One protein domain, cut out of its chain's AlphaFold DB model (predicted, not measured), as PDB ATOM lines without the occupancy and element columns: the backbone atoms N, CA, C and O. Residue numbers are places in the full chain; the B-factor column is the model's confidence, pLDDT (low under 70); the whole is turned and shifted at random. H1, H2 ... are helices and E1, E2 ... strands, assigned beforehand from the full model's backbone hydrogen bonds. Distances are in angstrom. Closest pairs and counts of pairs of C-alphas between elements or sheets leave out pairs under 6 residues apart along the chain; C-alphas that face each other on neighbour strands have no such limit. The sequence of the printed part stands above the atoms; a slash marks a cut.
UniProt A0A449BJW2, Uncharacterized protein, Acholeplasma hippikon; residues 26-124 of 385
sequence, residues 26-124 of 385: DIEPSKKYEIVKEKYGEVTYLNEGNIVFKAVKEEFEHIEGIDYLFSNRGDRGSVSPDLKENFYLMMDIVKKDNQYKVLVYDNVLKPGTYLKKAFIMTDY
ATOM      1  N   ASP A  26      18.223 -13.903  82.716       81.50
ATOM      2  CA  ASP A  26      16.938 -13.863  83.413       81.50
ATOM      3  C   ASP A  26      17.156 -13.145  84.762       81.50
ATOM      4  O   ASP A  26      18.054 -13.506  85.527       81.50
ATOM      5  N   ILE A  27      16.402 -12.079  85.035       83.25
ATOM      6  CA  ILE A  27      16.549 -11.288  86.265       83.25
ATOM      7  C   ILE A  27      15.714 -11.915  87.382       83.25
ATOM      8  O   ILE A  27      14.487 -11.846  87.374       83.25
ATOM      9  N   GLU A  28      16.392 -12.461  88.389       86.81
ATOM     10  CA  GLU A  28      15.747 -12.933  89.614       86.81
ATOM     11  C   GLU A  28      15.233 -11.769  90.492       86.81
ATOM     12  O   GLU A  28      15.857 -10.700  90.524       86.81
ATOM     13  N   PRO A  29      14.154 -11.967  91.279       86.69
ATOM     14  CA  PRO A  29      13.588 -10.919  92.135       86.69
ATOM     15  C   PRO A  29      14.596 -10.281  93.102       86.69
ATOM     16  O   PRO A  29      14.629  -9.063  93.248       86.69
ATOM     17  N   SER A  30      15.474 -11.078  93.719       89.00
ATOM     18  CA  SER A  30      16.533 -10.583  94.614       89.00
ATOM     19  C   SER A  30      17.459  -9.589  93.908       89.00
ATOM     20  O   SER A  30      17.769  -8.523  94.443       89.00
ATOM     21  N   LYS A  31      17.838  -9.892  92.662       90.56
ATOM     22  CA  LYS A  31      18.695  -9.036  91.844       90.56
ATOM     23  C   LYS A  31      17.987  -7.749  91.421       90.56
ATOM     24  O   LYS A  31      18.625  -6.696  91.441       90.56
ATOM     25  N   LYS A  32      16.689  -7.811  91.090       93.69
ATOM     26  CA  LYS A  32      15.845  -6.620  90.857       93.69
ATOM     27  C   LYS A  32      15.939  -5.670  92.051       93.69
ATOM     28  O   LYS A  32      16.294  -4.507  91.871       93.69
ATOM     29  N   TYR A  33      15.680  -6.172  93.258       94.75
ATOM     30  CA  TYR A  33      15.674  -5.352  94.471       94.75
ATOM     31  C   TYR A  33      17.028  -4.699  94.754       94.75
ATOM     32  O   TYR A  33      17.078  -3.502  95.034       94.75
ATOM     33  N   GLU A  34      18.128  -5.443  94.614       94.81
ATOM     34  CA  GLU A  34      19.478  -4.887  94.760       94.81
ATOM     35  C   GLU A  34      19.743  -3.741  93.777       94.81
ATOM     36  O   GLU A  34      20.216  -2.679  94.179       94.81
ATOM     37  N   ILE A  35      19.429  -3.939  92.493       94.75
ATOM     38  CA  ILE A  35      19.705  -2.951  91.443       94.75
ATOM     39  C   ILE A  35      18.855  -1.695  91.633       94.75
ATOM     40  O   ILE A  35      19.373  -0.582  91.512       94.75
ATOM     41  N   VAL A  36      17.564  -1.859  91.933       96.06
ATOM     42  CA  VAL A  36      16.648  -0.734  92.169       96.06
ATOM     43  C   VAL A  36      17.097   0.057  93.392       96.06
ATOM     44  O   VAL A  36      17.222   1.277  93.295       96.06
ATOM     45  N   LYS A  37      17.444  -0.621  94.492       96.25
ATOM     46  CA  LYS A  37      17.953   0.024  95.706       96.25
ATOM     47  C   LYS A  37      19.257   0.776  95.468       96.25
ATOM     48  O   LYS A  37      19.411   1.905  95.922       96.25
ATOM     49  N   GLU A  38      20.193   0.180  94.736       96.19
ATOM     50  CA  GLU A  38      21.470   0.819  94.419       96.19
ATOM     51  C   GLU A  38      21.295   2.052  93.517       96.19
ATOM     52  O   GLU A  38      22.042   3.022  93.642       96.19
ATOM     53  N   LYS A  39      20.326   2.023  92.594       95.94
ATOM     54  CA  LYS A  39      20.105   3.101  91.623       95.94
ATOM     55  C   LYS A  39      19.225   4.231  92.156       95.94
ATOM     56  O   LYS A  39      19.505   5.392  91.865       95.94
ATOM     57  N   TYR A  40      18.167   3.901  92.887       96.19
ATOM     58  CA  TYR A  40      17.102   4.836  93.261       96.19
ATOM     59  C   TYR A  40      16.906   4.980  94.776       96.19
ATOM     60  O   TYR A  40      16.138   5.844  95.195       96.19
ATOM     61  N   GLY A  41      17.603   4.189  95.594       95.88
ATOM     62  CA  GLY A  41      17.374   4.113  97.037       95.88
ATOM     63  C   GLY A  41      16.214   3.185  97.406       95.88
ATOM     64  O   GLY A  41      15.720   2.418  96.582       95.88
ATOM     65  N   GLU A  42      15.799   3.232  98.671       95.38
ATOM     66  CA  GLU A  42      14.670   2.436  99.166       95.38
ATOM     67  C   GLU A  42      13.359   2.848  98.485       95.38
ATOM     68  O   GLU A  42      13.058   4.037  98.356       95.38
ATOM     69  N   VAL A  43      12.560   1.856  98.090       96.75
ATOM     70  CA  VAL A  43      11.224   2.052  97.517       96.75
ATOM     71  C   VAL A  43      10.246   1.041  98.096       96.75
ATOM     72  O   VAL A  43      10.621  -0.075  98.455       96.75
ATOM     73  N   THR A  44       8.973   1.416  98.178       95.62
ATOM     74  CA  THR A  44       7.899   0.506  98.589       95.62
ATOM     75  C   THR A  44       7.198  -0.042  97.357       95.62
ATOM     76  O   THR A  44       6.639   0.719  96.575       95.62
ATOM     77  N   TYR A  45       7.200  -1.360  97.186       94.06
ATOM     78  CA  TYR A  45       6.463  -2.020  96.110       94.06
ATOM     79  C   TYR A  45       4.989  -2.146  96.503       94.06
ATOM     80  O   TYR A  45       4.672  -2.768  97.521       94.06
ATOM     81  N   LEU A  46       4.106  -1.527  95.718       93.69
ATOM     82  CA  LEU A  46       2.654  -1.572  95.917       93.69
ATOM     83  C   LEU A  46       2.018  -2.691  95.099       93.69
ATOM     84  O   LEU A  46       1.084  -3.330  95.566       93.69
ATOM     85  N   ASN A  47       2.540  -2.938  93.900       93.31
ATOM     86  CA  ASN A  47       2.134  -4.032  93.032       93.31
ATOM     87  C   ASN A  47       3.301  -4.363  92.079       93.31
ATOM     88  O   ASN A  47       3.986  -3.453  91.610       93.31
ATOM     89  N   GLU A  48       3.579  -5.645  91.840       91.50
ATOM     90  CA  GLU A  48       4.761  -6.080  91.090       91.50
ATOM     91  C   GLU A  48       4.462  -7.205  90.100       91.50
ATOM     92  O   GLU A  48       3.567  -8.019  90.310       91.50
ATOM     93  N   GLY A  49       5.280  -7.292  89.051       84.31
ATOM     94  CA  GLY A  49       5.263  -8.422  88.131       84.31
ATOM     95  C   GLY A  49       4.243  -8.309  86.997       84.31
ATOM     96  O   GLY A  49       3.934  -9.325  86.376       84.31
ATOM     97  N   ASN A  50       3.742  -7.110  86.693       86.12
ATOM     98  CA  ASN A  50       2.756  -6.932  85.624       86.12
ATOM     99  C   ASN A  50       3.419  -6.951  84.260       86.12
ATOM    100  O   ASN A  50       4.451  -6.313  84.061       86.12
ATOM    101  N   ILE A  51       2.800  -7.651  83.317       83.38
ATOM    102  CA  ILE A  51       3.311  -7.811  81.958       83.38
ATOM    103  C   ILE A  51       2.469  -6.955  81.011       83.38
ATOM    104  O   ILE A  51       1.254  -7.123  80.941       83.38
ATOM    105  N   VAL A  52       3.113  -6.071  80.248       78.69
ATOM    106  CA  VAL A  52       2.463  -5.215  79.241       78.69
ATOM    107  C   VAL A  52       2.739  -5.767  77.848       78.69
ATOM    108  O   VAL A  52       3.898  -5.837  77.458       78.69
ATOM    109  N   PHE A  53       1.709  -6.157  77.090       66.44
ATOM    110  CA  PHE A  53       1.874  -6.979  75.881       66.44
ATOM    111  C   PHE A  53       1.828  -6.244  74.530       66.44
ATOM    112  O   PHE A  53       2.244  -6.842  73.542       66.44
ATOM    113  N   LYS A  54       1.298  -5.017  74.410       68.75
ATOM    114  CA  LYS A  54       0.976  -4.423  73.090       68.75
ATOM    115  C   LYS A  54       1.519  -3.010  72.912       68.75
ATOM    116  O   LYS A  54       1.640  -2.280  73.880       68.75
ATOM    117  N   ALA A  55       1.891  -2.690  71.664       64.19
ATOM    118  CA  ALA A  55       2.305  -1.371  71.155       64.19
ATOM    119  C   ALA A  55       3.316  -0.582  72.018       64.19
ATOM    120  O   ALA A  55       3.484   0.626  71.865       64.19
ATOM    121  N   VAL A  56       4.090  -1.296  72.840       71.94
ATOM    122  CA  VAL A  56       4.969  -0.735  73.871       71.94
ATOM    123  C   VAL A  56       5.952   0.299  73.323       71.94
ATOM    124  O   VAL A  56       6.257   1.284  73.983       71.94
ATOM    125  N   LYS A  57       6.454   0.099  72.099       71.81
ATOM    126  CA  LYS A  57       7.410   1.024  71.480       71.81
ATOM    127  C   LYS A  57       6.819   2.402  71.196       71.81
ATOM    128  O   LYS A  57       7.548   3.371  71.335       71.81
ATOM    129  N   GLU A  58       5.557   2.468  70.791       76.69
ATOM    130  CA  GLU A  58       4.863   3.727  70.499       76.69
ATOM    131  C   GLU A  58       4.269   4.307  71.786       76.69
ATOM    132  O   GLU A  58       4.436   5.482  72.079       76.69
ATOM    133  N   GLU A  59       3.639   3.469  72.612       77.38
ATOM    134  CA  GLU A  59       2.937   3.916  73.819       77.38
ATOM    135  C   GLU A  59       3.882   4.404  74.924       77.38
ATOM    136  O   GLU A  59       3.533   5.314  75.670       77.38
ATOM    137  N   PHE A  60       5.093   3.847  75.012       83.44
ATOM    138  CA  PHE A  60       6.068   4.165  76.059       83.44
ATOM    139  C   PHE A  60       7.243   4.987  75.511       83.44
ATOM    140  O   PHE A  60       8.242   5.149  76.209       83.44
ATOM    141  N   GLU A  61       7.155   5.525  74.284       84.06
ATOM    142  CA  GLU A  61       8.249   6.294  73.658       84.06
ATOM    143  C   GLU A  61       8.645   7.546  74.453       84.06
ATOM    144  O   GLU A  61       9.787   7.999  74.386       84.06
ATOM    145  N   HIS A  62       7.703   8.073  75.233       86.56
ATOM    146  CA  HIS A  62       7.883   9.227  76.103       86.56
ATOM    147  C   HIS A  62       8.733   8.920  77.350       86.56
ATOM    148  O   HIS A  62       9.188   9.847  78.020       86.56
ATOM    149  N   ILE A  63       8.968   7.642  77.674       90.44
ATOM    150  CA  ILE A  63       9.758   7.236  78.838       90.44
ATOM    151  C   ILE A  63      11.250   7.305  78.510       90.44
ATOM    152  O   ILE A  63      11.771   6.572  77.665       90.44
ATOM    153  N   GLU A  64      11.975   8.145  79.243       91.62
ATOM    154  CA  GLU A  64      13.416   8.297  79.064       91.62
ATOM    155  C   GLU A  64      14.168   6.972  79.297       91.62
ATOM    156  O   GLU A  64      14.076   6.342  80.352       91.62
ATOM    157  N   GLY A  65      14.958   6.551  78.301       90.12
ATOM    158  CA  GLY A  65      15.786   5.344  78.357       90.12
ATOM    159  C   GLY A  65      15.086   4.053  77.924       90.12
ATOM    160  O   GLY A  65      15.711   2.988  77.960       90.12
ATOM    161  N   ILE A  66      13.816   4.111  77.507       89.94
ATOM    162  CA  ILE A  66      13.060   2.941  77.032       89.94
ATOM    163  C   ILE A  66      13.710   2.290  75.794       89.94
ATOM    164  O   ILE A  66      13.701   1.069  75.630       89.94
ATOM    165  N   ASP A  67      14.368   3.092  74.955       89.19
ATOM    166  CA  ASP A  67      15.155   2.681  73.787       89.19
ATOM    167  C   ASP A  67      16.275   1.694  74.147       89.19
ATOM    168  O   ASP A  67      16.548   0.736  73.407       89.19
ATOM    169  N   TYR A  68      16.884   1.877  75.321       91.25
ATOM    170  CA  TYR A  68      17.888   0.970  75.852       91.25
ATOM    171  C   TYR A  68      17.296  -0.412  76.139       91.25
ATOM    172  O   TYR A  68      17.932  -1.417  75.801       91.25
ATOM    173  N   LEU A  69      16.088  -0.485  76.709       89.38
ATOM    174  CA  LEU A  69      15.399  -1.752  76.970       89.38
ATOM    175  C   LEU A  69      15.110  -2.497  75.667       89.38
ATOM    176  O   LEU A  69      15.521  -3.650  75.514       89.38
ATOM    177  N   PHE A  70      14.524  -1.815  74.679       85.81
ATOM    178  CA  PHE A  70      14.248  -2.414  73.369       85.81
ATOM    179  C   PHE A  70      15.516  -2.941  72.684       85.81
ATOM    180  O   PHE A  70      15.515  -4.029  72.101       85.81
ATOM    181  N   SER A  71      16.617  -2.194  72.776       87.06
ATOM    182  CA  SER A  71      17.892  -2.549  72.142       87.06
ATOM    183  C   SER A  71      18.587  -3.742  72.809       87.06
ATOM    184  O   SER A  71      19.334  -4.481  72.151       87.06
ATOM    185  N   ASN A  72      18.327  -3.967  74.100       88.31
ATOM    186  CA  ASN A  72      19.001  -4.968  74.931       88.31
ATOM    187  C   ASN A  72      18.110  -6.151  75.340       88.31
ATOM    188  O   ASN A  72      18.528  -6.970  76.157       88.31
ATOM    189  N   ARG A  73      16.928  -6.295  74.732       83.25
ATOM    190  CA  ARG A  73      16.024  -7.430  74.961       83.25
ATOM    191  C   ARG A  73      16.665  -8.778  74.627       83.25
ATOM    192  O   ARG A  73      17.262  -8.938  73.556       83.25
ATOM    193  N   GLY A  74      16.542  -9.746  75.526       79.50
ATOM    194  CA  GLY A  74      16.998 -11.115  75.300       79.50
ATOM    195  C   GLY A  74      16.048 -11.905  74.395       79.50
ATOM    196  O   GLY A  74      14.897 -11.526  74.185       79.50
ATOM    197  N   ASP A  75      16.537 -13.015  73.836       75.81
ATOM    198  CA  ASP A  75      15.708 -13.918  73.032       75.81
ATOM    199  C   ASP A  75      14.792 -14.773  73.925       75.81
ATOM    200  O   ASP A  75      15.232 -15.420  74.884       75.81
ATOM    201  N   ARG A  76      13.503 -14.803  73.579       72.31
ATOM    202  CA  ARG A  76      12.466 -15.581  74.259       72.31
ATOM    203  C   ARG A  76      12.062 -16.749  73.355       72.31
ATOM    204  O   ARG A  76      11.014 -16.743  72.714       72.31
ATOM    205  N   GLY A  77      12.937 -17.753  73.282       61.53
ATOM    206  CA  GLY A  77      12.868 -18.840  72.295       61.53
ATOM    207  C   GLY A  77      11.550 -19.634  72.231       61.53
ATOM    208  O   GLY A  77      11.232 -20.168  71.169       61.53
ATOM    209  N   SER A  78      10.767 -19.677  73.314       61.12
ATOM    210  CA  SER A  78       9.506 -20.432  73.450       61.12
ATOM    211  C   SER A  78       8.225 -19.606  73.250       61.12
ATOM    212  O   SER A  78       7.128 -20.124  73.441       61.12
ATOM    213  N   VAL A  79       8.342 -18.334  72.873       58.78
ATOM    214  CA  VAL A  79       7.196 -17.442  72.641       58.78
ATOM    215  C   VAL A  79       6.691 -17.611  71.197       58.78
ATOM    216  O   VAL A  79       7.502 -17.782  70.282       58.78
ATOM    217  N   SER A  80       5.371 -17.624  70.968       53.38
ATOM    218  CA  SER A  80       4.817 -17.764  69.608       53.38
ATOM    219  C   SER A  80       5.318 -16.628  68.697       53.38
ATOM    220  O   SER A  80       5.594 -15.542  69.201       53.38
ATOM    221  N   PRO A  81       5.463 -16.830  67.374       53.81
ATOM    222  CA  PRO A  81       5.885 -15.773  66.448       53.81
ATOM    223  C   PRO A  81       5.071 -14.475  66.584       53.81
ATOM    224  O   PRO A  81       5.664 -13.402  66.659       53.81
ATOM    225  N   ASP A  82       3.754 -14.584  66.771       49.06
ATOM    226  CA  ASP A  82       2.845 -13.445  66.982       49.06
ATOM    227  C   ASP A  82       3.137 -12.673  68.286       49.06
ATOM    228  O   ASP A  82       2.914 -11.469  68.384       49.06
ATOM    229  N   LEU A  83       3.680 -13.350  69.302       53.53
ATOM    230  CA  LEU A  83       4.155 -12.742  70.548       53.53
ATOM    231  C   LEU A  83       5.646 -12.347  70.485       53.53
ATOM    232  O   LEU A  83       6.106 -11.579  71.321       53.53
ATOM    233  N   LYS A  84       6.427 -12.840  69.511       57.09
ATOM    234  CA  LYS A  84       7.826 -12.418  69.280       57.09
ATOM    235  C   LYS A  84       7.907 -11.031  68.644       57.09
ATOM    236  O   LYS A  84       8.893 -10.323  68.859       57.09
ATOM    237  N   GLU A  85       6.891 -10.648  67.876       51.06
ATOM    238  CA  GLU A  85       6.747  -9.294  67.325       51.06
ATOM    239  C   GLU A  85       6.308  -8.279  68.394       51.06
ATOM    240  O   GLU A  85       6.688  -7.109  68.336       51.06
ATOM    241  N   ASN A  86       5.610  -8.752  69.430       56.91
ATOM    242  CA  ASN A  86       5.122  -7.962  70.553       56.91
ATOM    243  C   ASN A  86       6.110  -8.014  71.728       56.91
ATOM    244  O   ASN A  86       6.088  -8.908  72.571       56.91
ATOM    245  N   PHE A  87       7.022  -7.044  71.778       66.19
ATOM    246  CA  PHE A  87       7.872  -6.858  72.950       66.19
ATOM    247  C   PHE A  87       7.010  -6.541  74.171       66.19
ATOM    248  O   PHE A  87       6.281  -5.552  74.140       66.19
ATOM    249  N   TYR A  88       7.134  -7.345  75.229       75.62
ATOM    250  CA  TYR A  88       6.504  -7.047  76.505       75.62
ATOM    251  C   TYR A  88       7.495  -6.493  77.521       75.62
ATOM    252  O   TYR A  88       8.649  -6.926  77.582       75.62
ATOM    253  N   LEU A  89       7.017  -5.544  78.322       84.88
ATOM    254  CA  LEU A  89       7.734  -4.989  79.466       84.88
ATOM    255  C   LEU A  89       7.115  -5.475  80.763       84.88
ATOM    256  O   LEU A  89       5.924  -5.778  80.829       84.88
ATOM    257  N   MET A  90       7.950  -5.508  81.790       88.50
ATOM    258  CA  MET A  90       7.508  -5.608  83.164       88.50
ATOM    259  C   MET A  90       7.241  -4.206  83.707       88.50
ATOM    260  O   MET A  90       8.034  -3.285  83.486       88.50
ATOM    261  N   MET A  91       6.149  -4.076  84.446       90.69
ATOM    262  CA  MET A  91       5.732  -2.849  85.097       90.69
ATOM    263  C   MET A  91       5.419  -3.134  86.566       90.69
ATOM    264  O   MET A  91       4.536  -3.932  86.870       90.69
ATOM    265  N   ASP A  92       6.119  -2.466  87.477       93.62
ATOM    266  CA  ASP A  92       5.797  -2.479  88.906       93.62
ATOM    267  C   ASP A  92       5.302  -1.081  89.316       93.62
ATOM    268  O   ASP A  92       5.873  -0.063  88.911       93.62
ATOM    269  N   ILE A  93       4.268  -1.023  90.154       95.06
ATOM    270  CA  ILE A  93       3.819   0.211  90.803       95.06
ATOM    271  C   ILE A  93       4.542   0.327  92.140       95.06
ATOM    272  O   ILE A  93       4.440  -0.553  93.005       95.06
ATOM    273  N   VAL A  94       5.263   1.429  92.328       96.06
ATOM    274  CA  VAL A  94       6.062   1.669  93.533       96.06
ATOM    275  C   VAL A  94       5.760   3.034  94.138       96.06
ATOM    276  O   VAL A  94       5.284   3.947  93.466       96.06
ATOM    277  N   LYS A  95       6.072   3.185  95.424       96.00
ATOM    278  CA  LYS A  95       6.042   4.457  96.143       96.00
ATOM    279  C   LYS A  95       7.463   4.848  96.534       96.00
ATOM    280  O   LYS A  95       8.182   4.054  97.150       96.00
ATOM    281  N   LYS A  96       7.861   6.067  96.178       95.94
ATOM    282  CA  LYS A  96       9.158   6.667  96.521       95.94
ATOM    283  C   LYS A  96       8.933   8.111  96.946       95.94
ATOM    284  O   LYS A  96       8.237   8.841  96.250       95.94
ATOM    285  N   ASP A  97       9.495   8.507  98.087       94.56
ATOM    286  CA  ASP A  97       9.354   9.864  98.641       94.56
ATOM    287  C   ASP A  97       7.884  10.331  98.719       94.56
ATOM    288  O   ASP A  97       7.542  11.463  98.394       94.56
ATOM    289  N   ASN A  98       7.002   9.414  99.132       91.19
ATOM    290  CA  ASN A  98       5.547   9.589  99.208       91.19
ATOM    291  C   ASN A  98       4.823   9.844  97.867       91.19
ATOM    292  O   ASN A  98       3.646  10.186  97.877       91.19
ATOM    293  N   GLN A  99       5.477   9.625  96.727       94.88
ATOM    294  CA  GLN A  99       4.876   9.735  95.396       94.88
ATOM    295  C   GLN A  99       4.762   8.367  94.724       94.88
ATOM    296  O   GLN A  99       5.668   7.534  94.843       94.88
ATOM    297  N   TYR A 100       3.673   8.154  93.983       96.12
ATOM    298  CA  TYR A 100       3.544   7.004  93.094       96.12
ATOM    299  C   TYR A 100       4.493   7.150  91.905       96.12
ATOM    300  O   TYR A 100       4.649   8.233  91.337       96.12
ATOM    301  N   LYS A 101       5.154   6.051  91.553       96.44
ATOM    302  CA  LYS A 101       6.063   5.926  90.415       96.44
ATOM    303  C   LYS A 101       5.792   4.606  89.709       96.44
ATOM    304  O   LYS A 101       5.276   3.657  90.309       96.44
ATOM    305  N   VAL A 102       6.209   4.531  88.455       94.56
ATOM    306  CA  VAL A 102       6.173   3.295  87.676       94.56
ATOM    307  C   VAL A 102       7.603   2.839  87.419       94.56
ATOM    308  O   VAL A 102       8.438   3.603  86.933       94.56
ATOM    309  N   LEU A 103       7.899   1.590  87.775       95.44
ATOM    310  CA  LEU A 103       9.164   0.932  87.473       95.44
ATOM    311  C   LEU A 103       8.978   0.042  86.245       95.44
ATOM    312  O   LEU A 103       8.265  -0.956  86.294       95.44
ATOM    313  N   VAL A 104       9.675   0.383  85.169       93.38
ATOM    314  CA  VAL A 104       9.635  -0.298  83.877       93.38
ATOM    315  C   VAL A 104      10.952  -1.030  83.636       93.38
ATOM    316  O   VAL A 104      12.038  -0.458  83.800       93.38
ATOM    317  N   TYR A 105      10.879  -2.307  83.268       92.31
ATOM    318  CA  TYR A 105      12.055  -3.149  83.039       92.31
ATOM    319  C   TYR A 105      11.748  -4.329  82.117       92.31
ATOM    320  O   TYR A 105      10.598  -4.637  81.824       92.31
ATOM    321  N   ASP A 106      12.796  -5.017  81.673       88.06
ATOM    322  CA  ASP A 106      12.685  -6.329  81.042       88.06
ATOM    323  C   ASP A 106      13.373  -7.365  81.947       88.06
ATOM    324  O   ASP A 106      14.497  -7.158  82.409       88.06
ATOM    325  N   ASN A 107      12.689  -8.473  82.231       84.06
ATOM    326  CA  ASN A 107      13.222  -9.582  83.016       84.06
ATOM    327  C   ASN A 107      14.126 -10.538  82.218       84.06
ATOM    328  O   ASN A 107      14.727 -11.421  82.825       84.06
ATOM    329  N   VAL A 108      14.236 -10.375  80.898       86.38
ATOM    330  CA  VAL A 108      15.045 -11.192  79.987       86.38
ATOM    331  C   VAL A 108      15.903 -10.282  79.102       86.38
ATOM    332  O   VAL A 108      15.433  -9.685  78.135       86.38
ATOM    333  N   LEU A 109      17.201 -10.201  79.390       87.06
ATOM    334  CA  LEU A 109      18.135  -9.277  78.729       87.06
ATOM    335  C   LEU A 109      19.222 -10.001  77.931       87.06
ATOM    336  O   LEU A 109      19.540 -11.161  78.193       87.06
ATOM    337  N   LYS A 110      19.862  -9.318  76.976       89.00
ATOM    338  CA  LYS A 110      21.046  -9.840  76.274       89.00
ATOM    339  C   LYS A 110      22.236  -9.979  77.231       89.00
ATOM    340  O   LYS A 110      22.409  -9.149  78.131       89.00
ATOM    341  N   PRO A 111      23.132 -10.952  77.002       85.44
ATOM    342  CA  PRO A 111      24.417 -10.999  77.687       85.44
ATOM    343  C   PRO A 111      25.196  -9.689  77.508       85.44
ATOM    344  O   PRO A 111      25.249  -9.140  76.411       85.44
ATOM    345  N   GLY A 112      25.811  -9.190  78.584       84.69
ATOM    346  CA  GLY A 112      26.578  -7.936  78.564       84.69
ATOM    347  C   GLY A 112      25.744  -6.658  78.720       84.69
ATOM    348  O   GLY A 112      26.318  -5.570  78.728       84.69
ATOM    349  N   THR A 113      24.422  -6.769  78.887       89.31
ATOM    350  CA  THR A 113      23.559  -5.618  79.193       89.31
ATOM    351  C   THR A 113      23.984  -4.955  80.504       89.31
ATOM    352  O   THR A 113      24.205  -5.622  81.518       89.31
ATOM    353  N   TYR A 114      24.066  -3.624  80.510       91.00
ATOM    354  CA  TYR A 114      24.328  -2.862  81.724       91.00
ATOM    355  C   TYR A 114      23.048  -2.773  82.557       91.00
ATOM    356  O   TYR A 114      22.198  -1.911  82.339       91.00
ATOM    357  N   LEU A 115      22.926  -3.685  83.524       89.75
ATOM    358  CA  LEU A 115      21.686  -3.935  84.261       89.75
ATOM    359  C   LEU A 115      21.085  -2.682  84.908       89.75
ATOM    360  O   LEU A 115      19.879  -2.503  84.853       89.75
ATOM    361  N   LYS A 116      21.894  -1.753  85.437       89.75
ATOM    362  CA  LYS A 116      21.375  -0.501  86.020       89.75
ATOM    363  C   LYS A 116      20.599   0.357  85.017       89.75
ATOM    364  O   LYS A 116      19.677   1.063  85.412       89.75
ATOM    365  N   LYS A 117      20.940   0.335  83.725       91.19
ATOM    366  CA  LYS A 117      20.160   1.038  82.689       91.19
ATOM    367  C   LYS A 117      18.889   0.287  82.284       91.19
ATOM    368  O   LYS A 117      18.005   0.910  81.721       91.19
ATOM    369  N   ALA A 118      18.772  -0.998  82.615       90.69
ATOM    370  CA  ALA A 118      17.608  -1.827  82.301       90.69
ATOM    371  C   ALA A 118      16.474  -1.757  83.348       90.69
ATOM    372  O   ALA A 118      15.527  -2.528  83.284       90.69
ATOM    373  N   PHE A 119      16.565  -0.836  84.310       94.81
ATOM    374  CA  PHE A 119      15.486  -0.515  85.244       94.81
ATOM    375  C   PHE A 119      15.226   0.979  85.183       94.81
ATOM    376  O   PHE A 119      16.100   1.777  85.550       94.81
ATOM    377  N   ILE A 120      14.045   1.368  84.731       95.44
ATOM    378  CA  ILE A 120      13.661   2.760  84.503       95.44
ATOM    379  C   ILE A 120      12.540   3.092  85.473       95.44
ATOM    380  O   ILE A 120      11.505   2.443  85.458       95.44
ATOM    381  N   MET A 121      12.763   4.068  86.347       96.50
ATOM    382  CA  MET A 121      11.717   4.586  87.220       96.50
ATOM    383  C   MET A 121      11.259   5.916  86.653       96.50
ATOM    384  O   MET A 121      12.085   6.804  86.448       96.50
ATOM    385  N   THR A 122       9.966   6.029  86.397       95.06
ATOM    386  CA  THR A 122       9.341   7.223  85.834       95.06
ATOM    387  C   THR A 122       8.224   7.716  86.745       95.06
ATOM    388  O   THR A 122       7.765   6.997  87.643       95.06
ATOM    389  N   ASP A 123       7.807   8.959  86.524       94.75
ATOM    390  CA  ASP A 123       6.587   9.497  87.111       94.75
ATOM    391  C   ASP A 123       5.385   8.631  86.738       94.75
ATOM    392  O   ASP A 123       5.393   7.921  85.732       94.75
ATOM    393  N   TYR A 124       4.376   8.637  87.602       91.44
ATOM    394  CA  TYR A 124       3.164   7.867  87.383       91.44
ATOM    395  C   TYR A 124       2.403   8.401  86.160       91.44
ATOM    396  O   TYR A 124       2.113   9.591  86.098       91.44
TER     397      TYR A 124
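What this domain is: This is residues 26 to 124 of the 385 residues of an uncharacterized protein of Acholeplasma hippikon (UniProt A0A449BJW2). A strongly twisted sheet of four strands has the long helix H1 packed over one face, while the short helices H3 and H5 cluster near its edge strand E4. Residues 77 to 82, running into H4, stick out beyond this body. The 99 printed residues include five named helices and four named strands, ordered H1 E1 H2 H3 H4 E2 E3 H5 E4; the antiparallel sheet runs E1 E2 E3 E4, and the class is mixed, helices and strands. The whole is compact, with a radius of gyration of the C-alphas of 13.2 A, yet elongated, spanning 41 by 27 by 21 A.

How they stand to each other: E1, residues 44 to 52, bends by 56 degrees at residue 49 and is antiparallel to E2, residues 89 to 96, with N 46 and O 93 within hydrogen-bond range at 2.9 A. E2 and E3, residues 99 to 105, form a hairpin, with N 92 and O 103 at 2.9 A. E4, residues 119 to 123, is antiparallel to E3, with N 104 and O 120 at 2.8 A. H1, residues 29 to 40, is on the sheet at a height over the sheet of 9.4 A. With residues 35 to 39 alone it touches H5, residues 115 to 118; the closest C-alphas, Ile 35 and Lys 116, are 6.2 A apart. H3, residues 66 to 72, only grazes the sheet and touches H5, the closest C-alphas being Leu 69 and Ala 118, 5.8 A. H2, residues 56 to 59, is close to H3 but not clearly touching, at 7.9 A between C-alphas 57 and 70. H4, residues 81 to 84, is not on the sheet. Every O i to N i+4 pair is within hydrogen-bond range in H1 and H3; H2, H4 and H5 are too short for one.

Where its parts are: H1 begins at C-alpha 29 (13.588, -10.919, 92.135) and is 16.2 A long. E1 measures 20.9 A, E2 20.7 A and E3 19.2 A. E4 ends at C-alpha 123 (6.587, 9.497, 87.111).

The domain as a whole: The two farthest C-alphas, Pro 81 and Asn 98, are 41.4 A apart. The printed part has no cut and no long link. The model's pLDDT is under 70 at residues 53 to 55 and 77 to 87.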